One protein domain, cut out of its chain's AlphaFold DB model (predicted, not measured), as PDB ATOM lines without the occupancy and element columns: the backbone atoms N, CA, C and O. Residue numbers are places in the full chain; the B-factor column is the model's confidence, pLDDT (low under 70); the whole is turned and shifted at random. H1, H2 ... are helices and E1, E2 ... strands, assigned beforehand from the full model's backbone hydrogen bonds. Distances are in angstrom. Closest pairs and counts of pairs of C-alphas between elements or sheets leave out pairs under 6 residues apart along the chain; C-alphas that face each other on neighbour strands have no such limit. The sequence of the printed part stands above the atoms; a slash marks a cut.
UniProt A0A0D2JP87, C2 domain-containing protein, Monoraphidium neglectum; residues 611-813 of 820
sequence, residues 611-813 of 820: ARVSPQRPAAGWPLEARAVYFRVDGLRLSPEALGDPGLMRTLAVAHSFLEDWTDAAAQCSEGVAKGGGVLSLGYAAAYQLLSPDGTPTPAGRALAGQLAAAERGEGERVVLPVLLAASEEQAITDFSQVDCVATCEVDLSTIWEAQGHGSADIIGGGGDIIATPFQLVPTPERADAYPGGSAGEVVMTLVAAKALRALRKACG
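This is residues 611 to 813 of the 820 residues of the protein "C2 domain-containing protein" of Monoraphidium neglectum (UniProt A0A0D2JP87). Seven antiparallel strands curl into a flattened, nearly closed barrel, a folded sheet whose two leaves, E2 E4 E5 and E7 E1 E3, face each other with E6 as the hinge. H3, H4 and H5 cluster at one end, short H1 lies at the other, and H2 lies beside the gap between edge strands E2 and E3. The 203 printed residues hold five named helices and seven named strands, in the order E1 H1 E2 H2 E3 H3 E4 E5 H4 E6 E7 H5; across the sheet the order is E2 E4 E5 E6 E7 E1 E3. The class is mixed, with 101 of the 203 residues in named elements, under half. The whole is compact, with a radius of gyration of the C-alphas of 17.4 A, and elongated, spanning 52 by 30 by 29 A.

Residues 611 to 627 hold no named element. E1, residues 628 to 638, begins with C-alpha 628 at (160.782, 195.761, 211.532) and is 30.3 A long. H1 is residues 640 to 644, E2 651 to 656, H2 665 to 668 and E3 684 to 689. H3, residues 699 to 712, is 20.0 A long. E4, residues 720 to 728, is 24.6 A long, and E5, residues 740 to 748, is 23.9 A. H4 is residues 749 to 757. E6, residues 770 to 779, is 22.7 A long, and E7, residues 793 to 800, is 22.9 A. H5, residues 802 to 811, ends with C-alpha 811 at (158.254, 208.162, 215.781).

In the strongly twisted sheet, E1 neighbours E3, with N 631 and O 686 2.9 A apart, and E7, with N 632 and O 798 at 2.8 A. E6 bends by 71 degrees at residue 773; its pairing is staggered, with E7 over residues 770 to 777, N 775 and O 795 at 2.8 A, and with E5 over 778 to 779, N 778 and O 744 at 2.8 A. E4 and E5 form a hairpin, with N 723 and O 745 at 2.9 A. H4 touches H5 at a steep tilt of 63 degrees, closest at the C-alphas of Ile 752 and Ala 802, 5.9 A. H3 touches H4 with residues 708 to 712 alone, about perpendicular at 78 degrees, closest at the C-alphas of Leu 708 and Ser 750, 6.0 A. H1 only grazes the sheet. Every O i to N i+4 pair is within hydrogen-bond range in H1, H3 and H5, and 3 of 5 in H4; H2 is too short for one.

The C-alphas farthest apart, of Pro 646 and Gly 813, are 52.1 A apart. The printed part has no cut. The links H2 to E3, E4 to E5, H4 to E6 and E6 to E7 are long. Mean pLDDT of the printed part is 87.9; residues 620 to 621, 624 and 759 to 767 are under 70.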
ATOM      1  N   ALA A 611     156.720 190.232 205.314       86.19
ATOM      2  CA  ALA A 611     157.472 189.366 204.415       86.19
ATOM      3  C   ALA A 611     157.870 188.072 205.142       86.19
ATOM      4  O   ALA A 611     158.362 188.120 206.273       86.19
ATOM      5  N   ARG A 612     157.707 186.910 204.494       85.88
ATOM      6  CA  ARG A 612     158.337 185.665 204.965       85.88
ATOM      7  C   ARG A 612     159.860 185.795 204.836       85.88
ATOM      8  O   ARG A 612     160.361 186.365 203.873       85.88
ATOM      9  N   VAL A 613     160.597 185.262 205.807       84.19
ATOM     10  CA  VAL A 613     162.067 185.322 205.870       84.19
ATOM     11  C   VAL A 613     162.620 183.902 205.920       84.19
ATOM     12  O   VAL A 613     162.046 183.046 206.589       84.19
ATOM     13  N   SER A 614     163.754 183.639 205.262       83.94
ATOM     14  CA  SER A 614     164.394 182.317 205.325       83.94
ATOM     15  C   SER A 614     164.684 181.907 206.784       83.94
ATOM     16  O   SER A 614     165.441 182.604 207.476       83.94
ATOM     17  N   PRO A 615     164.139 180.774 207.274       81.62
ATOM     18  CA  PRO A 615     164.257 180.362 208.678       81.62
ATOM     19  C   PRO A 615     165.695 180.004 209.069       81.62
ATOM     20  O   PRO A 615     166.060 180.094 210.243       81.62
ATOM     21  N   GLN A 616     166.514 179.629 208.078       82.69
ATOM     22  CA  GLN A 616     167.925 179.282 208.244       82.69
ATOM     23  C   GLN A 616     168.786 180.496 208.629       82.69
ATOM     24  O   GLN A 616     169.863 180.322 209.200       82.69
ATOM     25  N   ARG A 617     168.321 181.729 208.365       78.50
ATOM     26  CA  ARG A 617     169.011 182.961 208.775       78.50
ATOM     27  C   ARG A 617     168.985 183.032 210.316       78.50
ATOM     28  O   ARG A 617     167.898 183.111 210.894       78.50
ATOM     29  N   PRO A 618     170.135 182.971 211.016       74.94
ATOM     30  CA  PRO A 618     170.155 183.024 212.477       74.94
ATOM     31  C   PRO A 618     169.654 184.391 212.954       74.94
ATOM     32  O   PRO A 618     169.920 185.395 212.300       74.94
ATOM     33  N   ALA A 619     168.998 184.458 214.116       70.00
ATOM     34  CA  ALA A 619     168.416 185.707 214.624       70.00
ATOM     35  C   ALA A 619     169.449 186.844 214.793       70.00
ATOM     36  O   ALA A 619     169.146 188.009 214.554       70.00
ATOM     37  N   ALA A 620     170.706 186.508 215.108       69.44
ATOM     38  CA  ALA A 620     171.822 187.459 215.159       69.44
ATOM     39  C   ALA A 620     172.264 188.006 213.778       69.44
ATOM     40  O   ALA A 620     173.031 188.963 213.720       69.44
ATOM     41  N   GLY A 621     171.810 187.389 212.681       68.81
ATOM     42  CA  GLY A 621     172.042 187.787 211.287       68.81
ATOM     43  C   GLY A 621     170.791 188.322 210.574       68.81
ATOM     44  O   GLY A 621     170.823 188.537 209.358       68.81
ATOM     45  N   TRP A 622     169.685 188.529 211.296       76.31
ATOM     46  CA  TRP A 622     168.571 189.339 210.804       76.31
ATOM     47  C   TRP A 622     168.987 190.817 210.725       76.31
ATOM     48  O   TRP A 622     169.798 191.264 211.544       76.31
ATOM     49  N   PRO A 623     168.454 191.607 209.775       72.38
ATOM     50  CA  PRO A 623     168.710 193.041 209.739       72.38
ATOM     51  C   PRO A 623     168.136 193.705 210.999       72.38
ATOM     52  O   PRO A 623     166.946 194.003 211.077       72.38
ATOM     53  N   LEU A 624     168.993 193.982 211.989       63.88
ATOM     54  CA  LEU A 624     168.654 194.723 213.214       63.88
ATOM     55  C   LEU A 624     168.372 196.213 212.932       63.88
ATOM     56  O   LEU A 624     168.736 197.093 213.716       63.88
ATOM     57  N   GLU A 625     167.754 196.531 211.802       73.69
ATOM     58  CA  GLU A 625     167.179 197.834 211.541       73.69
ATOM     59  C   GLU A 625     166.052 198.105 212.532       73.69
ATOM     60  O   GLU A 625     165.265 197.227 212.875       73.69
ATOM     61  N   ALA A 626     165.933 199.348 212.992       82.44
ATOM     62  CA  ALA A 626     164.903 199.722 213.956       82.44
ATOM     63  C   ALA A 626     163.514 199.910 213.305       82.44
ATOM     64  O   ALA A 626     162.730 200.728 213.772       82.44
ATOM     65  N   ARG A 627     163.239 199.205 212.199       92.69
ATOM     66  CA  ARG A 627     162.054 199.375 211.346       92.69
ATOM     67  C   ARG A 627     161.083 198.199 211.396       92.69
ATOM     68  O   ARG A 627     159.886 198.425 211.241       92.69
ATOM     69  N   ALA A 628     161.578 196.980 211.617       93.81
ATOM     70  CA  ALA A 628     160.782 195.761 211.532       93.81
ATOM     71  C   ALA A 628     160.826 194.926 212.820       93.81
ATOM     72  O   ALA A 628     161.862 194.838 213.480       93.81
ATOM     73  N   VAL A 629     159.694 194.307 213.154       94.19
ATOM     74  CA  VAL A 629     159.609 193.211 214.130       94.19
ATOM     75  C   VAL A 629     159.823 191.900 213.386       94.19
ATOM     76  O   VAL A 629     159.213 191.693 212.343       94.19
ATOM     77  N   TYR A 630     160.651 191.011 213.920       93.88
ATOM     78  CA  TYR A 630     160.875 189.679 213.359       93.88
ATOM     79  C   TYR A 630     160.341 188.617 214.309       93.88
ATOM     80  O   TYR A 630     160.665 188.635 215.495       93.88
ATOM     81  N   PHE A 631     159.567 187.677 213.779       94.50
ATOM     82  CA  PHE A 631     158.993 186.545 214.497       94.50
ATOM     83  C   PHE A 631     159.424 185.241 213.818       94.50
ATOM     84  O   PHE A 631     159.377 185.131 212.596       94.50
ATOM     85  N   ARG A 632     159.847 184.242 214.596       94.31
ATOM     86  CA  ARG A 632     160.184 182.895 214.116       94.31
ATOM     87  C   ARG A 632     159.705 181.846 215.100       94.31
ATOM     88  O   ARG A 632     159.919 181.987 216.301       94.31
ATOM     89  N   VAL A 633     159.154 180.756 214.574       94.75
ATOM     90  CA  VAL A 633     158.900 179.534 215.339       94.75
ATOM     91  C   VAL A 633     160.113 178.619 215.173       94.75
ATOM     92  O   VAL A 633     160.352 178.066 214.101       94.75
ATOM     93  N   ASP A 634     160.910 178.496 216.232       92.94
ATOM     94  CA  ASP A 634     162.127 177.682 216.256       92.94
ATOM     95  C   ASP A 634     161.801 176.176 216.294       92.94
ATOM     96  O   ASP A 634     162.521 175.365 215.706       92.94
ATOM     97  N   GLY A 635     160.688 175.795 216.937       95.25
ATOM     98  CA  GLY A 635     160.160 174.431 216.900       95.25
ATOM     99  C   GLY A 635     158.933 174.200 217.786       95.25
ATOM    100  O   GLY A 635     158.560 175.047 218.593       95.25
ATOM    101  N   LEU A 636     158.316 173.028 217.644       97.25
ATOM    102  CA  LEU A 636     157.104 172.595 218.343       97.25
ATOM    103  C   LEU A 636     157.329 171.224 218.994       97.25
ATOM    104  O   LEU A 636     157.727 170.272 218.325       97.25
ATOM    105  N   ARG A 637     157.043 171.097 220.290       97.62
ATOM    106  CA  ARG A 637     157.058 169.835 221.042       97.62
ATOM    107  C   ARG A 637     155.647 169.531 221.531       97.62
ATOM    108  O   ARG A 637     155.114 170.251 222.366       97.62
ATOM    109  N   LEU A 638     155.058 168.451 221.036       97.62
ATOM    110  CA  LEU A 638     153.732 167.993 221.457       97.62
ATOM    111  C   LEU A 638     153.783 167.333 222.845       97.62
ATOM    112  O   LEU A 638     154.774 166.680 223.187       97.62
ATOM    113  N   SER A 639     152.713 167.473 223.629       97.69
ATOM    114  CA  SER A 639     152.538 166.712 224.873       97.69
ATOM    115  C   SER A 639     152.281 165.219 224.585       97.69
ATOM    116  O   SER A 639     151.838 164.872 223.484       97.69
ATOM    117  N   PRO A 640     152.543 164.299 225.536       97.00
ATOM    118  CA  PRO A 640     152.158 162.890 225.402       97.00
ATOM    119  C   PRO A 640     150.668 162.707 225.078       97.00
ATOM    120  O   PRO A 640     150.306 161.845 224.276       97.00
ATOM    121  N   GLU A 641     149.821 163.563 225.648       96.75
ATOM    122  CA  GLU A 641     148.387 163.651 225.391       96.75
ATOM    123  C   GLU A 641     148.110 164.047 223.930       96.75
ATOM    124  O   GLU A 641     147.379 163.339 223.241       96.75
ATOM    125  N   ALA A 642     148.766 165.090 223.402       95.88
ATOM    126  CA  ALA A 642     148.637 165.498 221.996       95.88
ATOM    127  C   ALA A 642     149.129 164.427 221.019       95.88
ATOM    128  O   ALA A 642     148.531 164.215 219.962       95.88
ATOM    129  N   LEU A 643     150.196 163.703 221.368       95.69
ATOM    130  CA  LEU A 643     150.665 162.560 220.586       95.69
ATOM    131  C   LEU A 643     149.615 161.435 220.548       95.69
ATOM    132  O   LEU A 643     149.423 160.834 219.490       95.69
ATOM    133  N   GLY A 644     148.891 161.215 221.649       94.56
ATOM    134  CA  GLY A 644     147.778 160.267 221.742       94.56
ATOM    135  C   GLY A 644     146.458 160.724 221.100       94.56
ATOM    136  O   GLY A 644     145.706 159.868 220.642       94.56
ATOM    137  N   ASP A 645     146.180 162.033 221.031       94.56
ATOM    138  CA  ASP A 645     144.904 162.605 220.558       94.56
ATOM    139  C   ASP A 645     144.572 162.173 219.107       94.56
ATOM    140  O   ASP A 645     145.270 162.589 218.175       94.56
ATOM    141  N   PRO A 646     143.517 161.362 218.870       90.12
ATOM    142  CA  PRO A 646     143.126 160.932 217.528       90.12
ATOM    143  C   PRO A 646     142.420 162.035 216.723       90.12
ATOM    144  O   PRO A 646     142.316 161.912 215.506       90.12
ATOM    145  N   GLY A 647     141.942 163.098 217.379       86.06
ATOM    146  CA  GLY A 647     141.428 164.305 216.736       86.06
ATOM    147  C   GLY A 647     142.533 165.293 216.354       86.06
ATOM    148  O   GLY A 647     142.250 166.318 215.731       86.06
ATOM    149  N   LEU A 648     143.791 165.044 216.731       89.81
ATOM    150  CA  LEU A 648     144.937 165.791 216.220       89.81
ATOM    151  C   LEU A 648     145.377 165.171 214.887       89.81
ATOM    152  O   LEU A 648     145.938 164.070 214.868       89.81
ATOM    153  N   MET A 649     145.089 165.873 213.787       79.38
ATOM    154  CA  MET A 649     145.298 165.386 212.419       79.38
ATOM    155  C   MET A 649     146.768 165.097 212.084       79.38
ATOM    156  O   MET A 649     147.695 165.416 212.831       79.38
ATOM    157  N   ARG A 650     146.988 164.460 210.925       83.44
ATOM    158  CA  ARG A 650     148.331 164.098 210.445       83.44
ATOM    159  C   ARG A 650     149.209 165.316 210.175       83.44
ATOM    160  O   ARG A 650     150.406 165.227 210.440       83.44
ATOM    161  N   THR A 651     148.627 166.402 209.667       91.75
ATOM    162  CA  THR A 651     149.325 167.656 209.377       91.75
ATOM    163  C   THR A 651     149.056 168.666 210.483       91.75
ATOM    164  O   THR A 651     147.903 168.918 210.838       91.75
ATOM    165  N   LEU A 652     150.124 169.260 211.005       94.38
ATOM    166  CA  LEU A 652     150.096 170.316 212.011       94.38
ATOM    167  C   LEU A 652     150.789 171.559 211.465       94.38
ATOM    168  O   LEU A 652     151.789 171.448 210.759       94.38
ATOM    169  N   ALA A 653     150.316 172.733 211.851       94.31
ATOM    170  CA  ALA A 653     150.986 173.995 211.581       94.31
ATOM    171  C   ALA A 653     150.953 174.888 212.824       94.31
ATOM    172  O   ALA A 653     150.146 174.688 213.733       94.31
ATOM    173  N   VAL A 654     151.825 175.889 212.856       94.00
ATOM    174  CA  VAL A 654     151.712 177.004 213.794       94.00
ATOM    175  C   VAL A 654     151.368 178.254 213.001       94.00
ATOM    176  O   VAL A 654     152.101 178.643 212.093       94.00
ATOM    177  N   ALA A 655     150.244 178.868 213.349       92.81
ATOM    178  CA  ALA A 655     149.829 180.171 212.847       92.81
ATOM    179  C   ALA A 655     150.010 181.239 213.930       92.81
ATOM    180  O   ALA A 655     150.132 180.919 215.115       92.81
ATOM    181  N   HIS A 656     149.999 182.513 213.546       92.31
ATOM    182  CA  HIS A 656     149.947 183.619 214.501       92.31
ATOM    183  C   HIS A 656     149.209 184.823 213.916       92.31
ATOM    184  O   HIS A 656     149.481 185.242 212.792       92.31
ATOM    185  N   SER A 657     148.278 185.391 214.678       88.38
ATOM    186  CA  SER A 657     147.411 186.482 214.226       88.38
ATOM    187  C   SER A 657     148.004 187.854 214.554       88.38
ATOM    188  O   SER A 657     147.456 188.640 215.327       88.38
ATOM    189  N   PHE A 658     149.163 188.162 213.962       88.50
ATOM    190  CA  PHE A 658     149.780 189.483 214.101       88.50
ATOM    191  C   PHE A 658     149.394 190.412 212.955       88.50
ATOM    192  O   PHE A 658     149.744 190.165 211.802       88.50
ATOM    193  N   LEU A 659     148.726 191.520 213.298       87.38
ATOM    194  CA  LEU A 659     148.336 192.572 212.354       87.38
ATOM    195  C   LEU A 659     147.498 192.010 211.182       87.38
ATOM    196  O   LEU A 659     147.768 192.300 210.017       87.38
ATOM    197  N   GLU A 660     146.476 191.206 211.511       83.56
ATOM    198  CA  GLU A 660     145.557 190.540 210.563       83.56
ATOM    199  C   GLU A 660     144.951 191.503 209.532       83.56
ATOM    200  O   GLU A 660     144.962 191.205 208.344       83.56
ATOM    201  N   ASP A 661     144.527 192.702 209.961       83.31
ATOM    202  CA  ASP A 661     144.016 193.788 209.098       83.31
ATOM    203  C   ASP A 661     144.967 194.173 207.934       83.31
ATOM    204  O   ASP A 661     144.567 194.896 207.021       83.31
ATOM    205  N   TRP A 662     146.231 193.736 207.977       82.69
ATOM    206  CA  TRP A 662     147.298 194.106 207.047       82.69
ATOM    207  C   TRP A 662     148.075 192.912 206.469       82.69
ATOM    208  O   TRP A 662     149.097 193.131 205.816       82.69
ATOM    209  N   THR A 663     147.661 191.667 206.733       82.19
ATOM    210  CA  THR A 663     148.433 190.470 206.353       82.19
ATOM    211  C   THR A 663     147.570 189.293 205.909       82.19
ATOM    212  O   THR A 663     146.447 189.114 206.360       82.19
ATOM    213  N   ASP A 664     148.113 188.483 204.999       81.62
ATOM    214  CA  ASP A 664     147.461 187.279 204.478       81.62
ATOM    215  C   ASP A 664     147.540 186.121 205.496       81.62
ATOM    216  O   ASP A 664     148.605 185.858 206.068       81.62
ATOM    217  N   ALA A 665     146.434 185.397 205.682       77.81
ATOM    218  CA  ALA A 665     146.360 184.181 206.492       77.81
ATOM    219  C   ALA A 665     147.379 183.116 206.039       77.81
ATOM    220  O   ALA A 665     148.042 182.492 206.872       77.81
ATOM    221  N   ALA A 666     147.585 182.962 204.725       81.62
ATOM    222  CA  ALA A 666     148.602 182.070 204.178       81.62
ATOM    223  C   ALA A 666     150.021 182.514 204.579       81.62
ATOM    224  O   ALA A 666     150.881 181.691 204.904       81.62
ATOM    225  N   ALA A 667     150.287 183.825 204.623       85.44
ATOM    226  CA  ALA A 667     151.578 184.350 205.062       85.44
ATOM    227  C   ALA A 667     151.802 184.138 206.573       85.44
ATOM    228  O   ALA A 667     152.925 183.839 206.985       85.44
ATOM    229  N   GLN A 668     150.744 184.242 207.384       89.25
ATOM    230  CA  GLN A 668     150.745 184.040 208.840       89.25
ATOM    231  C   GLN A 668     150.886 182.571 209.302       89.25
ATOM    232  O   GLN A 668     151.094 182.332 210.492       89.25
ATOM    233  N   CYS A 669     150.783 181.582 208.408       91.69
ATOM    234  CA  CYS A 669     150.856 180.158 208.757       91.69
ATOM    235  C   CYS A 669     152.224 179.525 208.429       91.69
ATOM    236  O   CYS A 669     152.847 179.866 207.420       91.69
ATOM    237  N   SER A 670     152.684 178.572 209.248       92.44
ATOM    238  CA  SER A 670     153.812 177.698 208.902       92.44
ATOM    239  C   SER A 670     153.465 176.730 207.769       92.44
ATOM    240  O   SER A 670     152.303 176.518 207.430       92.44
ATOM    241  N   GLU A 671     154.481 176.066 207.219       90.25
ATOM    242  CA  GLU A 671     154.239 174.854 206.436       90.25
ATOM    243  C   GLU A 671     153.704 173.726 207.334       90.25
ATOM    244  O   GLU A 671     153.897 173.733 208.557       90.25
ATOM    245  N   GLY A 672     153.006 172.768 206.720       89.38
ATOM    246  CA  GLY A 672     152.423 171.622 207.409       89.38
ATOM    247  C   GLY A 672     153.472 170.565 207.756       89.38
ATOM    248  O   GLY A 672     154.023 169.916 206.867       89.38
ATOM    249  N   VAL A 673     153.720 170.341 209.048       93.44
ATOM    250  CA  VAL A 673     154.599 169.274 209.546       93.44
ATOM    251  C   VAL A 673     153.792 168.036 209.937       93.44
ATOM    252  O   VAL A 673     152.678 168.131 210.450       93.44
ATOM    253  N   ALA A 674     154.362 166.850 209.730       92.75
ATOM    254  CA  ALA A 674     153.748 165.608 210.184       92.75
ATOM    255  C   ALA A 674     153.741 165.516 211.722       92.75
ATOM    256  O   ALA A 674     154.764 165.746 212.372       92.75
ATOM    257  N   LYS A 675     152.606 165.108 212.303       94.44
ATOM    258  CA  LYS A 675     152.472 164.787 213.733       94.44
ATOM    259  C   LYS A 675     153.515 163.738 214.148       94.44
ATOM    260  O   LYS A 675     153.472 162.597 213.689       94.44
ATOM    261  N   GLY A 676     154.420 164.103 215.056       94.31
ATOM    262  CA  GLY A 676     155.502 163.232 215.521       94.31
ATOM    263  C   GLY A 676     156.049 163.628 216.893       94.31
ATOM    264  O   GLY A 676     155.861 164.752 217.353       94.31
ATOM    265  N   GLY A 677     156.710 162.683 217.564       94.56
ATOM    266  CA  GLY A 677     157.363 162.917 218.855       94.56
ATOM    267  C   GLY A 677     158.731 163.591 218.716       94.56
ATOM    268  O   GLY A 677     159.430 163.391 217.726       94.56
ATOM    269  N   GLY A 678     159.135 164.352 219.735       95.81
ATOM    270  CA  GLY A 678     160.392 165.108 219.749       95.81
ATOM    271  C   GLY A 678     160.159 166.613 219.613       95.81
ATOM    272  O   GLY A 678     159.213 167.143 220.194       95.81
ATOM    273  N   VAL A 679     161.041 167.302 218.884       96.38
ATOM    274  CA  VAL A 679     160.858 168.708 218.492       96.38
ATOM    275  C   VAL A 679     160.707 168.753 216.976       96.38
ATOM    276  O   VAL A 679     161.637 168.416 216.245       96.38
ATOM    277  N   LEU A 680     159.528 169.154 216.519       95.88
ATOM    278  CA  LEU A 680     159.186 169.369 215.120       95.88
ATOM    279  C   LEU A 680     159.715 170.746 214.705       95.88
ATOM    280  O   LEU A 680     159.424 171.739 215.369       95.88
ATOM    281  N   SER A 681     160.496 170.826 213.626       93.81
ATOM    282  CA  SER A 681     160.889 172.117 213.048       93.81
ATOM    283  C   SER A 681     159.865 172.538 211.998       93.81
ATOM    284  O   SER A 681     159.449 171.718 211.183       93.81
ATOM    285  N   LEU A 682     159.448 173.804 212.044       89.25
ATOM    286  CA  LEU A 682     158.316 174.334 211.271       89.25
ATOM    287  C   LEU A 682     158.731 175.294 210.147       89.25
ATOM    288  O   LEU A 682     157.873 175.820 209.446       89.25
ATOM    289  N   GLY A 683     160.034 175.568 209.999       85.81
ATOM    290  CA  GLY A 683     160.574 176.394 208.912       85.81
ATOM    291  C   GLY A 683     160.052 177.837 208.849       85.81
ATOM    292  O   GLY A 683     160.257 178.510 207.844       85.81
ATOM    293  N   TYR A 684     159.380 178.332 209.890       93.12
ATOM    294  CA  TYR A 684     158.567 179.540 209.782       93.12
ATOM    295  C   TYR A 684     159.219 180.770 210.417       93.12
ATOM    296  O   TYR A 684     159.368 180.829 211.639       93.12
ATOM    297  N   ALA A 685     159.541 181.773 209.596       93.38
ATOM    298  CA  ALA A 685     159.917 183.111 210.045       93.38
ATOM    299  C   ALA A 685     159.264 184.210 209.189       93.38
ATOM    300  O   ALA A 685     159.084 184.059 207.979       93.38
ATOM    301  N   ALA A 686     158.954 185.336 209.827       93.69
ATOM    302  CA  ALA A 686     158.311 186.501 209.239       93.69
ATOM    303  C   ALA A 686     158.917 187.805 209.778       93.69
ATOM    304  O   ALA A 686     159.333 187.886 210.935       93.69
ATOM    305  N   ALA A 687     158.928 188.841 208.945       93.31
ATOM    306  CA  ALA A 687     159.236 190.217 209.309       93.31
ATOM    307  C   ALA A 687     157.993 191.093 209.120       93.31
ATOM    308  O   ALA A 687     157.231 190.874 208.185       93.31
ATOM    309  N   TYR A 688     157.819 192.097 209.979       94.00
ATOM    310  CA  TYR A 688     156.694 193.033 209.991       94.00
ATOM    311  C   TYR A 688     157.206 194.469 210.006       94.00
ATOM    312  O   TYR A 688     157.801 194.893 211.001       94.00
ATOM    313  N   GLN A 689     156.985 195.227 208.934       94.50
ATOM    314  CA  GLN A 689     157.503 196.586 208.802       94.50
ATOM    315  C   GLN A 689     156.611 197.598 209.538       94.50
ATOM    316  O   GLN A 689     155.498 197.924 209.121       94.50
ATOM    317  N   LEU A 690     157.125 198.131 210.647       95.06
ATOM    318  CA  LEU A 690     156.451 199.127 211.486       95.06
ATOM    319  C   LEU A 690     156.847 200.565 211.128       95.06
ATOM    320  O   LEU A 690     156.073 201.488 211.379       95.06
ATOM    321  N   LEU A 691     158.035 200.763 210.543       94.56
ATOM    322  CA  LEU A 691     158.504 202.049 210.020       94.56
ATOM    323  C   LEU A 691     158.951 201.921 208.558       94.56
ATOM    324  O   LEU A 691     159.683 200.997 208.202       94.56
ATOM    325  N   SER A 692     158.577 202.891 207.734       92.12
ATOM    326  CA  SER A 692     159.052 203.053 206.356       92.12
ATOM    327  C   SER A 692     160.541 203.477 206.310       92.12
ATOM    328  O   SER A 692     161.157 203.755 207.353       92.12
ATOM    329  N   PRO A 693     161.179 203.548 205.122       90.75
ATOM    330  CA  PRO A 693     162.587 203.932 205.001       90.75
ATOM    331  C   PRO A 693     162.939 205.312 205.585       90.75
ATOM    332  O   PRO A 693     164.031 205.464 206.138       90.75
ATOM    333  N   ASP A 694     162.035 206.295 205.547       91.50
ATOM    334  CA  ASP A 694     162.265 207.627 206.134       91.50
ATOM    335  C   ASP A 694     162.086 207.677 207.668       91.50
ATOM    336  O   ASP A 694     162.427 208.673 208.310       91.50
ATOM    337  N   GLY A 695     161.622 206.576 208.269       93.19
ATOM    338  CA  GLY A 695     161.377 206.441 209.703       93.19
ATOM    339  C   GLY A 695     159.985 206.888 210.157       93.19
ATOM    340  O   GLY A 695     159.739 206.921 211.366       93.19
ATOM    341  N   THR A 696     159.073 207.218 209.237       93.06
ATOM    342  CA  THR A 696     157.658 207.424 209.569       93.06
ATOM    343  C   THR A 696     156.960 206.084 209.855       93.06
ATOM    344  O   THR A 696     157.335 205.053 209.294       93.06
ATOM    345  N   PRO A 697     155.956 206.037 210.752       94.56
ATOM    346  CA  PRO A 697     155.232 204.797 211.019       94.56
ATOM    347  C   PRO A 697     154.408 204.333 209.816       94.56
ATOM    348  O   PRO A 697     153.629 205.120 209.272       94.56
ATOM    349  N   THR A 698     154.505 203.050 209.454       93.31
ATOM    350  CA  THR A 698     153.603 202.416 208.472       93.31
ATOM    351  C   THR A 698     152.160 202.409 209.005       93.31
ATOM    352  O   THR A 698     151.949 202.614 210.205       93.31
ATOM    353  N   PRO A 699     151.127 202.177 208.172       90.56
ATOM    354  CA  PRO A 699     149.747 202.071 208.657       90.56
ATOM    355  C   PRO A 699     149.575 201.020 209.770       90.56
ATOM    356  O   PRO A 699     148.985 201.319 210.809       90.56
ATOM    357  N   ALA A 700     150.190 199.845 209.606       90.25
ATOM    358  CA  ALA A 700     150.221 198.790 210.616       90.25
ATOM    359  C   ALA A 700     151.027 199.195 211.867       90.25
ATOM    360  O   ALA A 700     150.590 198.954 212.993       90.25
ATOM    361  N   GLY A 701     152.153 199.902 211.695       94.94
ATOM    362  CA  GLY A 701     152.903 200.508 212.797       94.94
ATOM    363  C   GLY A 701     152.073 201.508 213.608       94.94
ATOM    364  O   GLY A 701     152.117 201.485 214.838       94.94
ATOM    365  N   ARG A 702     151.258 202.350 212.957       93.12
ATOM    366  CA  ARG A 702     150.338 203.274 213.649       93.12
ATOM    367  C   ARG A 702     149.275 202.525 214.451       93.12
ATOM    368  O   ARG A 702     149.055 202.875 215.608       93.12
ATOM    369  N   ALA A 703     148.671 201.484 213.873       89.94
ATOM    370  CA  ALA A 703     147.691 200.648 214.567       89.94
ATOM    371  C   ALA A 703     148.291 199.999 215.831       89.94
ATOM    372  O   ALA A 703     147.741 200.152 216.923       89.94
ATOM    373  N   LEU A 704     149.468 199.375 215.704       94.06
ATOM    374  CA  LEU A 704     150.181 198.748 216.819       94.06
ATOM    375  C   LEU A 704     150.576 199.759 217.909       94.06
ATOM    376  O   LEU A 704     150.409 199.489 219.097       94.06
ATOM    377  N   ALA A 705     151.066 200.942 217.525       93.38
ATOM    378  CA  ALA A 705     151.413 202.003 218.470       93.38
ATOM    379  C   ALA A 705     150.188 202.526 219.240       93.38
ATOM    380  O   ALA A 705     150.296 202.813 220.431       93.38
ATOM    381  N   GLY A 706     149.032 202.637 218.577       90.00
ATOM    382  CA  GLY A 706     147.770 203.024 219.209       90.00
ATOM    383  C   GLY A 706     147.287 201.988 220.227       90.00
ATOM    384  O   GLY A 706     146.950 202.351 221.354       90.00
ATOM    385  N   GLN A 707     147.330 200.701 219.867       90.00
ATOM    386  CA  GLN A 707     146.998 199.592 220.769       90.00
ATOM    387  C   GLN A 707     147.927 199.559 221.996       90.00
ATOM    388  O   GLN A 707     147.449 199.553 223.130       90.00
ATOM    389  N   LEU A 708     149.249 199.615 221.789       92.00
ATOM    390  CA  LEU A 708     150.237 199.579 222.877       92.00
ATOM    391  C   LEU A 708     150.121 200.796 223.806       92.00
ATOM    392  O   LEU A 708     150.232 200.649 225.020       92.00
ATOM    393  N   ALA A 709     149.832 201.985 223.267       89.00
ATOM    394  CA  ALA A 709     149.602 203.178 224.079       89.00
ATOM    395  C   ALA A 709     148.269 203.143 224.851       89.00
ATOM    396  O   ALA A 709     148.204 203.677 225.958       89.00
ATOM    397  N   ALA A 710     147.216 202.520 224.311       85.69
ATOM    398  CA  ALA A 710     145.963 202.310 225.037       85.69
ATOM    399  C   ALA A 710     146.147 201.311 226.195       85.69
ATOM    400  O   ALA A 710     145.679 201.569 227.305       85.69
ATOM    401  N   ALA A 711     146.894 200.224 225.968       87.19
ATOM    402  CA  ALA A 711     147.280 199.278 227.015       87.19
ATOM    403  C   ALA A 711     148.131 199.953 228.111       87.19
ATOM    404  O   ALA A 711     147.831 199.814 229.294       87.19
ATOM    405  N   GLU A 712     149.126 200.764 227.730       87.94
ATOM    406  CA  GLU A 712     149.992 201.514 228.658       87.94
ATOM    407  C   GLU A 712     149.227 202.553 229.509       87.94
ATOM    408  O   GLU A 712     149.646 202.872 230.623       87.94
ATOM    409  N   ARG A 713     148.077 203.055 229.033       88.81
ATOM    410  CA  ARG A 713     147.160 203.902 229.825       88.81
ATOM    411  C   ARG A 713     146.146 203.114 230.667       88.81
ATOM    412  O   ARG A 713     145.442 203.722 231.470       88.81
ATOM    413  N   GLY A 714     146.052 201.793 230.502       89.25
ATOM    414  CA  GLY A 714     144.991 200.970 231.098       89.25
ATOM    415  C   GLY A 714     143.607 201.193 230.470       89.25
ATOM    416  O   GLY A 714     142.594 200.879 231.088       89.25
ATOM    417  N   GLU A 715     143.558 201.756 229.259       87.38
ATOM    418  CA  GLU A 715     142.334 202.031 228.490       87.38
ATOM    419  C   GLU A 715     141.963 200.891 227.526       87.38
ATOM    420  O   GLU A 715     140.852 200.868 226.996       87.38
ATOM    421  N   GLY A 716     142.886 199.954 227.288       82.50
ATOM    422  CA  GLY A 716     142.706 198.796 226.417       82.50
ATOM    423  C   GLY A 716     143.259 197.507 227.025       82.50
ATOM    424  O   GLY A 716     143.948 197.520 228.046       82.50
ATOM    425  N   GLU A 717     142.946 196.389 226.378       86.06
ATOM    426  CA  GLU A 717     143.505 195.073 226.700       86.06
ATOM    427  C   GLU A 717     145.007 195.018 226.361       86.06
ATOM    428  O   GLU A 717     145.528 195.844 225.608       86.06
ATOM    429  N   ARG A 718     145.728 194.050 226.942       88.44
ATOM    430  CA  ARG A 718     147.156 193.848 226.653       88.44
ATOM    431  C   ARG A 718     147.341 193.449 225.195       88.44
ATOM    432  O   ARG A 718     146.600 192.614 224.683       88.44
ATOM    433  N   VAL A 719     148.351 194.013 224.537       86.25
ATOM    434  CA  VAL A 719     148.628 193.686 223.135       86.25
ATOM    435  C   VAL A 719     149.399 192.376 223.095       86.25
ATOM    436  O   VAL A 719     150.598 192.339 223.367       86.25
ATOM    437  N   VAL A 720     148.694 191.293 222.791       89.19
ATOM    438  CA  VAL A 720     149.260 189.946 222.735       89.19
ATOM    439  C   VAL A 720     149.549 189.515 221.298       89.19
ATOM    440  O   VAL A 720     148.760 189.762 220.397       89.19
ATOM    441  N   LEU A 721     150.704 188.877 221.133       88.06
ATOM    442  CA  LEU A 721     151.083 187.832 220.183       88.06
ATOM    443  C   LEU A 721     150.251 186.539 220.253       88.06
ATOM    444  O   LEU A 721     150.687 185.680 221.021       88.06
ATOM    445  N   PRO A 722     149.131 186.328 219.535       85.75
ATOM    446  CA  PRO A 722     148.374 185.087 219.642       85.75
ATOM    447  C   PRO A 722     148.995 184.066 218.687       85.75
ATOM    448  O   PRO A 722     149.026 184.274 217.474       85.75
ATOM    449  N   VAL A 723     149.510 182.969 219.233       87.50
ATOM    450  CA  VAL A 723     150.132 181.878 218.473       87.50
ATOM    451  C   VAL A 723     149.260 180.634 218.620       87.50
ATOM    452  O   VAL A 723     148.887 180.258 219.730       87.50
ATOM    453  N   LEU A 724     148.907 180.020 217.493       90.88
ATOM    454  CA  LEU A 724     147.881 178.988 217.375       90.88
ATOM    455  C   LEU A 724     148.512 177.682 216.883       90.88
ATOM    456  O   LEU A 724     149.145 177.663 215.827       90.88
ATOM    457  N   LEU A 725     148.301 176.579 217.604       90.38
ATOM    458  CA  LEU A 725     148.528 175.236 217.075       90.38
ATOM    459  C   LEU A 725     147.319 174.841 216.227       90.38
ATOM    460  O   LEU A 725     146.222 174.634 216.747       90.38
ATOM    461  N   ALA A 726     147.547 174.723 214.928       86.94
ATOM    462  CA  ALA A 726     146.567 174.347 213.925       86.94
ATOM    463  C   ALA A 726     146.740 172.876 213.518       86.94
ATOM    464  O   ALA A 726     147.866 172.393 213.374       86.94
ATOM    465  N   ALA A 727     145.633 172.174 213.281       87.94
ATOM    466  CA  ALA A 727     145.616 170.846 212.670       87.94
ATOM    467  C   ALA A 727     144.804 170.877 211.367       87.94
ATOM    468  O   ALA A 727     143.735 171.483 211.329       87.94
ATOM    469  N   SER A 728     145.284 170.216 210.311       86.69
ATOM    470  CA  SER A 728     144.581 170.121 209.023       86.69
ATOM    471  C   SER A 728     144.617 168.706 208.447       86.69
ATOM    472  O   SER A 728     145.518 167.915 208.742       86.69
ATOM    473  N   GLU A 729     143.630 168.393 207.609       86.69
ATOM    474  CA  GLU A 729     143.673 167.236 206.708       86.69
ATOM    475  C   GLU A 729     144.479 167.537 205.431       86.69
ATOM    476  O   GLU A 729     145.006 166.614 204.807       86.69
ATOM    477  N   GLU A 730     144.618 168.813 205.062       83.19
ATOM    478  CA  GLU A 730     145.384 169.249 203.895       83.19
ATOM    479  C   GLU A 730     146.892 169.318 204.195       83.19
ATOM    480  O   GLU A 730     147.333 169.372 205.346       83.19
ATOM    481  N   GLN A 731     147.713 169.273 203.141       77.00
ATOM    482  CA  GLN A 731     149.179 169.317 203.255       77.00
ATOM    483  C   GLN A 731     149.747 170.743 203.125       77.00
ATOM    484  O   GLN A 731     150.846 171.015 203.609       77.00
ATOM    485  N   ALA A 732     148.996 171.654 202.505       81.06
ATOM    486  CA  ALA A 732     149.298 173.077 202.421       81.06
ATOM    487  C   ALA A 732     148.078 173.861 202.915       81.06
ATOM    488  O   ALA A 732     146.956 173.555 202.523       81.06
ATOM    489  N   ILE A 733     148.300 174.852 203.776       77.50
ATOM    490  CA  ILE A 733     147.245 175.690 204.353       77.50
ATOM    491  C   ILE A 733     147.289 177.045 203.648       77.50
ATOM    492  O   ILE A 733     148.323 177.712 203.642       77.50
ATOM    493  N   THR A 734     146.168 177.427 203.044       78.44
ATOM    494  CA  THR A 734     145.980 178.688 202.306       78.44
ATOM    495  C   THR A 734     144.962 179.623 202.964       78.44
ATOM    496  O   THR A 734     145.023 180.827 202.750       78.44
ATOM    497  N   ASP A 735     144.071 179.099 203.807       81.38
ATOM    498  CA  ASP A 735     143.098 179.858 204.597       81.38
ATOM    499  C   ASP A 735     142.991 179.246 206.006       81.38
ATOM    500  O   ASP A 735     143.060 178.027 206.184       81.38
ATOM    501  N   PHE A 736     142.765 180.081 207.022       78.31
ATOM    502  CA  PHE A 736     142.439 179.627 208.373       78.31
ATOM    503  C   PHE A 736     141.111 178.856 208.460       78.31
ATOM    504  O   PHE A 736     140.872 178.176 209.453       78.31
ATOM    505  N   SER A 737     140.259 178.897 207.430       81.75
ATOM    506  CA  SER A 737     139.102 177.996 207.328       81.75
ATOM    507  C   SER A 737     139.467 176.515 207.120       81.75
ATOM    508  O   SER A 737     138.630 175.652 207.384       81.75
ATOM    509  N   GLN A 738     140.705 176.208 206.707       82.12
ATOM    510  CA  GLN A 738     141.205 174.844 206.458       82.12
ATOM    511  C   GLN A 738     141.863 174.192 207.688       82.12
ATOM    512  O   GLN A 738     142.402 173.084 207.587       82.12
ATOM    513  N   VAL A 739     141.871 174.865 208.843       85.56
ATOM    514  CA  VAL A 739     142.498 174.372 210.077       85.56
ATOM    515  C   VAL A 739     141.516 174.337 211.239       85.56
ATOM    516  O   VAL A 739     140.727 175.256 211.437       85.56
ATOM    517  N   ASP A 740     141.618 173.292 212.055       90.81
ATOM    518  CA  ASP A 740     141.029 173.275 213.390       90.81
ATOM    519  C   ASP A 740     142.044 173.819 214.406       90.81
ATOM    520  O   ASP A 740     143.227 173.456 214.381       90.81
ATOM    521  N   CYS A 741     141.592 174.702 215.295       94.12
ATOM    522  CA  CYS A 741     142.439 175.321 216.310       94.12
ATOM    523  C   CYS A 741     142.513 174.407 217.536       94.12
ATOM    524  O   CYS A 741     141.521 174.177 218.220       94.12
ATOM    525  N   VAL A 742     143.704 173.890 217.826       95.38
ATOM    526  CA  VAL A 742     143.911 172.874 218.866       95.38
ATOM    527  C   VAL A 742     144.221 173.508 220.218       95.38
ATOM    528  O   VAL A 742     143.717 173.079 221.259       95.38
ATOM    529  N   ALA A 743     145.108 174.501 220.200       96.25
ATOM    530  CA  ALA A 743     145.678 175.132 221.380       96.25
ATOM    531  C   ALA A 743     146.260 176.503 221.028       96.25
ATOM    532  O   ALA A 743     146.628 176.743 219.876       96.25
ATOM    533  N   THR A 744     146.390 177.379 222.017       96.12
ATOM    534  CA  THR A 744     146.916 178.736 221.856       96.12
ATOM    535  C   THR A 744     147.990 179.053 222.897       96.12
ATOM    536  O   THR A 744     148.078 178.423 223.953       96.12
ATOM    537  N   CYS A 745     148.823 180.051 222.615       96.06
ATOM    538  CA  CYS A 745     149.593 180.762 223.630       96.06
ATOM    539  C   CYS A 745     149.727 182.243 223.262       96.06
ATOM    540  O   CYS A 745     149.681 182.602 222.086       96.06
ATOM    541  N   GLU A 746     149.916 183.098 224.266       93.19
ATOM    542  CA  GLU A 746     149.957 184.554 224.109       93.19
ATOM    543  C   GLU A 746     151.324 185.132 224.498       93.19
ATOM    544  O   GLU A 746     151.888 184.791 225.541       93.19
ATOM    545  N   VAL A 747     151.845 186.042 223.673       91.50
ATOM    546  CA  VAL A 747     153.119 186.747 223.899       91.50
ATOM    547  C   VAL A 747     152.850 188.225 224.172       91.50
ATOM    548  O   VAL A 747     152.505 188.976 223.264       91.50
ATOM    549  N   ASP A 748     152.999 188.664 225.418       90.94
ATOM    550  CA  ASP A 748     152.671 190.032 225.845       90.94
ATOM    551  C   ASP A 748     153.667 191.081 225.299       90.94
ATOM    552  O   ASP A 748     154.758 191.279 225.843       90.94
ATOM    553  N   LEU A 749     153.278 191.787 224.232       91.62
ATOM    554  CA  LEU A 749     154.078 192.843 223.601       91.62
ATOM    555  C   LEU A 749     154.104 194.138 224.427       91.62
ATOM    556  O   LEU A 749     155.046 194.927 224.285       91.62
ATOM    557  N   SER A 750     153.119 194.354 225.308       89.06
ATOM    558  CA  SER A 750     153.109 195.503 226.218       89.06
ATOM    559  C   SER A 750     154.313 195.453 227.161       89.06
ATOM    560  O   SER A 750     154.960 196.480 227.351       89.06
ATOM    561  N   THR A 751     154.729 194.271 227.640       87.44
ATOM    562  CA  THR A 751     155.953 194.148 228.468       87.44
ATOM    563  C   THR A 751     157.222 194.627 227.752       87.44
ATOM    564  O   THR A 751     158.066 195.303 228.352       87.44
ATOM    565  N   ILE A 752     157.352 194.338 226.451       87.50
ATOM    566  CA  ILE A 752     158.483 194.786 225.628       87.50
ATOM    567  C   ILE A 752     158.407 196.305 225.413       87.50
ATOM    568  O   ILE A 752     159.438 196.978 225.433       87.50
ATOM    569  N   TRP A 753     157.207 196.866 225.241       88.38
ATOM    570  CA  TRP A 753     156.970 198.300 225.026       88.38
ATOM    571  C   TRP A 753     157.181 199.163 226.283       88.38
ATOM    572  O   TRP A 753     157.848 200.202 226.214       88.38
ATOM    573  N   GLU A 754     156.652 198.731 227.431       85.38
ATOM    574  CA  GLU A 754     156.764 199.397 228.739       85.38
ATOM    575  C   GLU A 754     158.228 199.515 229.180       85.38
ATOM    576  O   GLU A 754     158.680 200.587 229.596       85.38
ATOM    577  N   ALA A 755     159.019 198.454 228.981       82.56
ATOM    578  CA  ALA A 755     160.450 198.449 229.286       82.56
ATOM    579  C   ALA A 755     161.253 199.524 228.523       82.56
ATOM    580  O   ALA A 755     162.314 199.943 228.988       82.56
ATOM    581  N   GLN A 756     160.751 200.026 227.385       77.44
ATOM    582  CA  GLN A 756     161.397 201.124 226.652       77.44
ATOM    583  C   GLN A 756     161.099 202.506 227.258       77.44
ATOM    584  O   GLN A 756     161.855 203.449 227.019       77.44
ATOM    585  N   GLY A 757     160.007 202.651 228.019       73.88
ATOM    586  CA  GLY A 757     159.524 203.940 228.526       73.88
ATOM    587  C   GLY A 757     160.345 204.508 229.688       73.88
ATOM    588  O   GLY A 757     160.517 205.720 229.792       73.88
ATOM    589  N   HIS A 758     160.905 203.647 230.542       74.00
ATOM    590  CA  HIS A 758     161.532 204.067 231.804       74.00
ATOM    591  C   HIS A 758     162.979 204.580 231.693       74.00
ATOM    592  O   HIS A 758     163.570 204.958 232.705       74.00
ATOM    593  N   GLY A 759     163.569 204.612 230.493       65.38
ATOM    594  CA  GLY A 759     164.869 205.249 230.222       65.38
ATOM    595  C   GLY A 759     166.103 204.613 230.886       65.38
ATOM    596  O   GLY A 759     167.221 205.065 230.639       65.38
ATOM    597  N   SER A 760     165.933 203.571 231.702       56.50
ATOM    598  CA  SER A 760     167.020 202.861 232.378       56.50
ATOM    599  C   SER A 760     167.526 201.709 231.508       56.50
ATOM    600  O   SER A 760     166.948 200.627 231.494       56.50
ATOM    601  N   ALA A 761     168.603 201.952 230.758       53.66
ATOM    602  CA  ALA A 761     169.177 200.966 229.838       53.66
ATOM    603  C   ALA A 761     169.926 199.808 230.535       53.66
ATOM    604  O   ALA A 761     170.207 198.803 229.886       53.66
ATOM    605  N   ASP A 762     170.236 199.945 231.830       48.19
ATOM    606  CA  ASP A 762     171.162 199.067 232.564       48.19
ATOM    607  C   ASP A 762     170.478 198.096 233.554       48.19
ATOM    608  O   ASP A 762     171.163 197.327 234.232       48.19
ATOM    609  N   ILE A 763     169.142 198.101 233.671       42.88
ATOM    610  CA  ILE A 763     168.425 197.153 234.546       42.88
ATOM    611  C   ILE A 763     168.187 195.839 233.790       42.88
ATOM    612  O   ILE A 763     167.336 195.735 232.909       42.88
ATOM    613  N   ILE A 764     168.978 194.831 234.151       41.59
ATOM    614  CA  ILE A 764     168.978 193.497 233.544       41.59
ATOM    615  C   ILE A 764     167.701 192.726 233.926       41.59
ATOM    616  O   ILE A 764     167.484 192.441 235.101       41.59
ATOM    617  N   GLY A 765     166.932 192.302 232.916       46.94
ATOM    618  CA  GLY A 765     165.785 191.390 233.045       46.94
ATOM    619  C   GLY A 765     164.428 192.102 233.041       46.94
ATOM    620  O   GLY A 765     164.057 192.743 234.019       46.94
ATOM    621  N   GLY A 766     163.674 191.974 231.944       52.41
ATOM    622  CA  GLY A 766     162.379 192.639 231.762       52.41
ATOM    623  C   GLY A 766     161.873 192.525 230.320       52.41
ATOM    624  O   GLY A 766     161.499 191.440 229.894       52.41
ATOM    625  N   GLY A 767     161.897 193.629 229.567       58.34
ATOM    626  CA  GLY A 767     161.438 193.703 228.170       58.34
ATOM    627  C   GLY A 767     162.573 193.929 227.167       58.34
ATOM    628  O   GLY A 767     162.744 195.027 226.632       58.34
ATOM    629  N   GLY A 768     163.371 192.884 226.943       82.25
ATOM    630  CA  GLY A 768     164.267 192.778 225.788       82.25
ATOM    631  C   GLY A 768     163.581 192.082 224.609       82.25
ATOM    632  O   GLY A 768     162.364 191.914 224.598       82.25
ATOM    633  N   ASP A 769     164.372 191.651 223.630       87.25
ATOM    634  CA  ASP A 769     163.915 190.701 222.612       87.25
ATOM    635  C   ASP A 769     163.732 189.302 223.227       87.25
ATOM    636  O   ASP A 769     164.497 188.899 224.108       87.25
ATOM    637  N   ILE A 770     162.734 188.555 222.758       84.81
ATOM    638  CA  ILE A 770     162.447 187.186 223.206       84.81
ATOM    639  C   ILE A 770     163.209 186.241 222.280       84.81
ATOM    640  O   ILE A 770     162.959 186.222 221.079       84.81
ATOM    641  N   ILE A 771     164.155 185.462 222.804       87.06
ATOM    642  CA  ILE A 771     165.042 184.613 221.994       87.06
ATOM    643  C   ILE A 771     164.852 183.150 222.392       87.06
ATOM    644  O   ILE A 771     165.007 182.824 223.568       87.06
ATOM    645  N   ALA A 772     164.529 182.288 221.420       87.75
ATOM    646  CA  ALA A 772     164.352 180.835 221.560       87.75
ATOM    647  C   ALA A 772     163.628 180.411 222.856       87.75
ATOM    648  O   ALA A 772     164.053 179.497 223.566       87.75
ATOM    649  N   THR A 773     162.562 181.131 223.204       92.25
ATOM    650  CA  THR A 773     161.857 180.993 224.480       92.25
ATOM    651  C   THR A 773     160.690 180.013 224.325       92.25
ATOM    652  O   THR A 773     159.948 180.128 223.346       92.25
ATOM    653  N   PRO A 774     160.518 179.045 225.245       94.81
ATOM    654  CA  PRO A 774     159.409 178.099 225.210       94.81
ATOM    655  C   PRO A 774     158.128 178.710 225.796       94.81
ATOM    656  O   PRO A 774     158.137 179.250 226.902       94.81
ATOM    657  N   PHE A 775     157.016 178.555 225.081       96.12
ATOM    658  CA  PHE A 775     155.670 178.922 225.516       96.12
ATOM    659  C   PHE A 775     154.791 177.673 225.562       96.12
ATOM    660  O   PHE A 775     154.789 176.868 224.629       96.12
ATOM    661  N   GLN A 776     154.045 177.497 226.652       97.31
ATOM    662  CA  GLN A 776     153.121 176.374 226.813       97.31
ATOM    663  C   GLN A 776     151.860 176.600 225.972       97.31
ATOM    664  O   GLN A 776     151.209 177.636 226.103       97.31
ATOM    665  N   LEU A 777     151.502 175.616 225.147       97.25
ATOM    666  CA  LEU A 777     150.293 175.628 224.329       97.25
ATOM    667  C   LEU A 777     149.100 175.143 225.159       97.25
ATOM    668  O   LEU A 777     148.966 173.948 225.444       97.25
ATOM    669  N   VAL A 778     148.239 176.081 225.545       97.06
ATOM    670  CA  VAL A 778     147.013 175.835 226.307       97.06
ATOM    671  C   VAL A 778     145.918 175.366 225.339       97.06
ATOM    672  O   VAL A 778     145.622 176.086 224.388       97.06
ATOM    673  N   PRO A 779     145.315 174.180 225.529       96.31
ATOM    674  CA  PRO A 779     144.232 173.688 224.676       96.31
ATOM    675  C   PRO A 779     143.048 174.654 224.595       96.31
ATOM    676  O   PRO A 779     142.740 175.333 225.577       96.31
ATOM    677  N   THR A 780     142.334 174.672 223.465       94.50
ATOM    678  CA  THR A 780     141.060 175.406 223.400       94.50
ATOM    679  C   THR A 780     140.007 174.759 224.320       94.50
ATOM    680  O   THR A 780     140.115 173.565 224.634       94.50
ATOM    681  N   PRO A 781     138.971 175.499 224.767       92.38
ATOM    682  CA  PRO A 781     137.937 174.960 225.654       92.38
ATOM    683  C   PRO A 781     137.245 173.702 225.113       92.38
ATOM    684  O   PRO A 781     136.914 172.806 225.883       92.38
ATOM    685  N   GLU A 782     137.073 173.605 223.794       90.25
ATOM    686  CA  GLU A 782     136.424 172.485 223.102       90.25
ATOM    687  C   GLU A 782     137.263 171.201 223.139       90.25
ATOM    688  O   GLU A 782     136.715 170.103 223.029       90.25
ATOM    689  N   ARG A 783     138.587 171.328 223.298       92.50
ATOM    690  CA  ARG A 783     139.522 170.201 223.380       92.50
ATOM    691  C   ARG A 783     140.078 169.952 224.782       92.50
ATOM    692  O   ARG A 783     140.736 168.934 224.972       92.50
ATOM    693  N   ALA A 784     139.828 170.820 225.764       94.38
ATOM    694  CA  ALA A 784     140.436 170.750 227.099       94.38
ATOM    695  C   ALA A 784     140.315 169.364 227.778       94.38
ATOM    696  O   ALA A 784     141.282 168.898 228.381       94.38
ATOM    697  N   ASP A 785     139.187 168.667 227.605       93.88
ATOM    698  CA  ASP A 785     138.959 167.310 228.135       93.88
ATOM    699  C   ASP A 785     139.921 166.242 227.568       93.88
ATOM    700  O   ASP A 785     140.203 165.247 228.238       93.88
ATOM    701  N   ALA A 786     140.467 166.437 226.361       92.19
ATOM    702  CA  ALA A 786     141.482 165.558 225.769       92.19
ATOM    703  C   ALA A 786     142.888 165.777 226.367       92.19
ATOM    704  O   ALA A 786     143.789 164.962 226.160       92.19
ATOM    705  N   TYR A 787     143.073 166.856 227.133       95.88
ATOM    706  CA  TYR A 787     144.357 167.322 227.651       95.88
ATOM    707  C   TYR A 787     144.318 167.496 229.180       95.88
ATOM    708  O   TYR A 787     144.473 168.613 229.678       95.88
ATOM    709  N   PRO A 788     144.174 166.413 229.971       93.50
ATOM    710  CA  PRO A 788     144.071 166.491 231.435       93.50
ATOM    711  C   PRO A 788     145.304 167.107 232.128       93.50
ATOM    712  O   PRO A 788     145.208 167.537 233.275       93.50
ATOM    713  N   GLY A 789     146.452 167.185 231.443       94.19
ATOM    714  CA  GLY A 789     147.636 167.935 231.884       94.19
ATOM    715  C   GLY A 789     147.579 169.453 231.638       94.19
ATOM    716  O   GLY A 789     148.553 170.141 231.932       94.19
ATOM    717  N   GLY A 790     146.490 169.987 231.072       96.12
ATOM    718  CA  GLY A 790     146.335 171.408 230.734       96.12
ATOM    719  C   GLY A 790     147.267 171.896 229.616       96.12
ATOM    720  O   GLY A 790     147.603 173.078 229.566       96.12
ATOM    721  N   SER A 791     147.750 170.991 228.758       96.56
ATOM    722  CA  SER A 791     148.775 171.294 227.755       96.56
ATOM    723  C   SER A 791     148.668 170.410 226.513       96.56
ATOM    724  O   SER A 791     148.707 169.181 226.612       96.56
ATOM    725  N   ALA A 792     148.622 171.037 225.337       96.50
ATOM    726  CA  ALA A 792     148.837 170.365 224.054       96.50
ATOM    727  C   ALA A 792     150.335 170.274 223.691       96.50
ATOM    728  O   ALA A 792     150.723 169.521 222.796       96.50
ATOM    729  N   GLY A 793     151.198 171.026 224.384       97.00
ATOM    730  CA  GLY A 793     152.633 171.031 224.126       97.00
ATOM    731  C   GLY A 793     153.331 172.342 224.473       97.00
ATOM    732  O   GLY A 793     152.913 173.105 225.341       97.00
ATOM    733  N   GLU A 794     154.426 172.582 223.768       97.44
ATOM    734  CA  GLU A 794     155.369 173.677 223.953       97.44
ATOM    735  C   GLU A 794     155.817 174.164 222.569       97.44
ATOM    736  O   GLU A 794     156.300 173.371 221.759       97.44
ATOM    737  N   VAL A 795     155.675 175.459 222.291       96.81
ATOM    738  CA  VAL A 795     156.219 176.100 221.088       96.81
ATOM    739  C   VAL A 795     157.409 176.973 221.480       96.81
ATOM    740  O   VAL A 795     157.318 177.817 222.367       96.81
ATOM    741  N   VAL A 796     158.553 176.747 220.838       95.50
ATOM    742  CA  VAL A 796     159.771 177.537 221.024       95.50
ATOM    743  C   VAL A 796     159.802 178.609 219.945       95.50
ATOM    744  O   VAL A 796     159.691 178.289 218.760       95.50
ATOM    745  N   MET A 797     159.945 179.872 220.339       95.44
ATOM    746  CA  MET A 797     159.902 180.997 219.406       95.44
ATOM    747  C   MET A 797     160.918 182.097 219.718       95.44
ATOM    748  O   MET A 797     161.366 182.279 220.855       95.44
ATOM    749  N   THR A 798     161.224 182.873 218.683       93.50
ATOM    750  CA  THR A 798     162.097 184.040 218.718       93.50
ATOM    751  C   THR A 798     161.339 185.243 218.160       93.50
ATOM    752  O   THR A 798     160.935 185.240 216.999       93.50
ATOM    753  N   LEU A 799     161.176 186.282 218.977       94.06
ATOM    754  CA  LEU A 799     160.579 187.567 218.626       94.06
ATOM    755  C   LEU A 799     161.591 188.693 218.897       94.06
ATOM    756  O   LEU A 799     161.824 189.083 220.044       94.06
ATOM    757  N   VAL A 800     162.167 189.246 217.829       94.06
ATOM    758  CA  VAL A 800     163.040 190.428 217.876       94.06
ATOM    759  C   VAL A 800     162.189 191.654 217.562       94.06
ATOM    760  O   VAL A 800     161.783 191.870 216.422       94.06
ATOM    761  N   ALA A 801     161.892 192.445 218.592       94.06
ATOM    762  CA  ALA A 801     160.915 193.528 218.552       94.06
ATOM    763  C   ALA A 801     161.337 194.793 219.314       94.06
ATOM    764  O   ALA A 801     160.950 195.895 218.920       94.06
ATOM    765  N   ALA A 802     162.145 194.687 220.374       92.44
ATOM    766  CA  ALA A 802     162.410 195.778 221.313       92.44
ATOM    767  C   ALA A 802     163.007 197.019 220.630       92.44
ATOM    768  O   ALA A 802     162.642 198.154 220.947       92.44
ATOM    769  N   LYS A 803     163.889 196.820 219.641       92.25
ATOM    770  CA  LYS A 803     164.507 197.917 218.878       92.25
ATOM    771  C   LYS A 803     163.517 198.631 217.949       92.25
ATOM    772  O   LYS A 803     163.558 199.860 217.870       92.25
ATOM    773  N   ALA A 804     162.636 197.887 217.278       93.75
ATOM    774  CA  ALA A 804     161.621 198.443 216.383       93.75
ATOM    775  C   ALA A 804     160.490 199.123 217.167       93.75
ATOM    776  O   ALA A 804     160.150 200.265 216.875       93.75
ATOM    777  N   LEU A 805     159.999 198.497 218.241       94.19
ATOM    778  CA  LEU A 805     159.016 199.088 219.153       94.19
ATOM    779  C   LEU A 805     159.535 200.382 219.801       94.19
ATOM    780  O   LEU A 805     158.823 201.385 219.826       94.19
ATOM    781  N   ARG A 806     160.805 200.428 220.235       92.50
ATOM    782  CA  ARG A 806     161.446 201.660 220.742       92.50
ATOM    783  C   ARG A 806     161.483 202.779 219.694       92.50
ATOM    784  O   ARG A 806     161.287 203.946 220.035       92.50
ATOM    785  N   ALA A 807     161.749 202.451 218.431       93.00
ATOM    786  CA  ALA A 807     161.787 203.434 217.351       93.00
ATOM    787  C   ALA A 807     160.384 203.892 216.929       93.00
ATOM    788  O   ALA A 807     160.182 205.091 216.747       93.00
ATOM    789  N   LEU A 808     159.405 202.986 216.890       94.88
ATOM    790  CA  LEU A 808     157.991 203.301 216.695       94.88
ATOM    791  C   LEU A 808     157.469 204.242 217.788       94.88
ATOM    792  O   LEU A 808     156.910 205.292 217.483       94.88
ATOM    793  N   ARG A 809     157.748 203.940 219.064       92.94
ATOM    794  CA  ARG A 809     157.406 204.799 220.211       92.94
ATOM    795  C   ARG A 809     157.997 206.209 220.092       92.94
ATOM    796  O   ARG A 809     157.354 207.187 220.472       92.94
ATOM    797  N   LYS A 810     159.210 206.321 219.537       92.69
ATOM    798  CA  LYS A 810     159.869 207.602 219.242       92.69
ATOM    799  C   LYS A 810     159.224 208.325 218.050       92.69
ATOM    800  O   LYS A 810     159.044 209.538 218.124       92.69
ATOM    801  N   ALA A 811     158.882 207.608 216.980       93.31
ATOM    802  CA  ALA A 811     158.254 208.162 215.781       93.31
ATOM    803  C   ALA A 811     156.832 208.686 216.065       93.31
ATOM    804  O   ALA A 811     156.486 209.778 215.627       93.31
ATOM    805  N   CYS A 812     156.063 207.989 216.909       91.56
ATOM    806  CA  CYS A 812     154.760 208.433 217.425       91.56
ATOM    807  C   CYS A 812     154.860 209.506 218.541       91.56
ATOM    808  O   CYS A 812     153.892 209.777 219.252       91.56
ATOM    809  N   GLY A 813     156.029 210.131 218.724       84.06
ATOM    810  CA  GLY A 813     156.197 211.361 219.505       84.06
ATOM    811  C   GLY A 813     156.264 211.220 221.031       84.06
ATOM    812  O   GLY A 813     156.383 212.238 221.709       84.06
TER     813      GLY A 813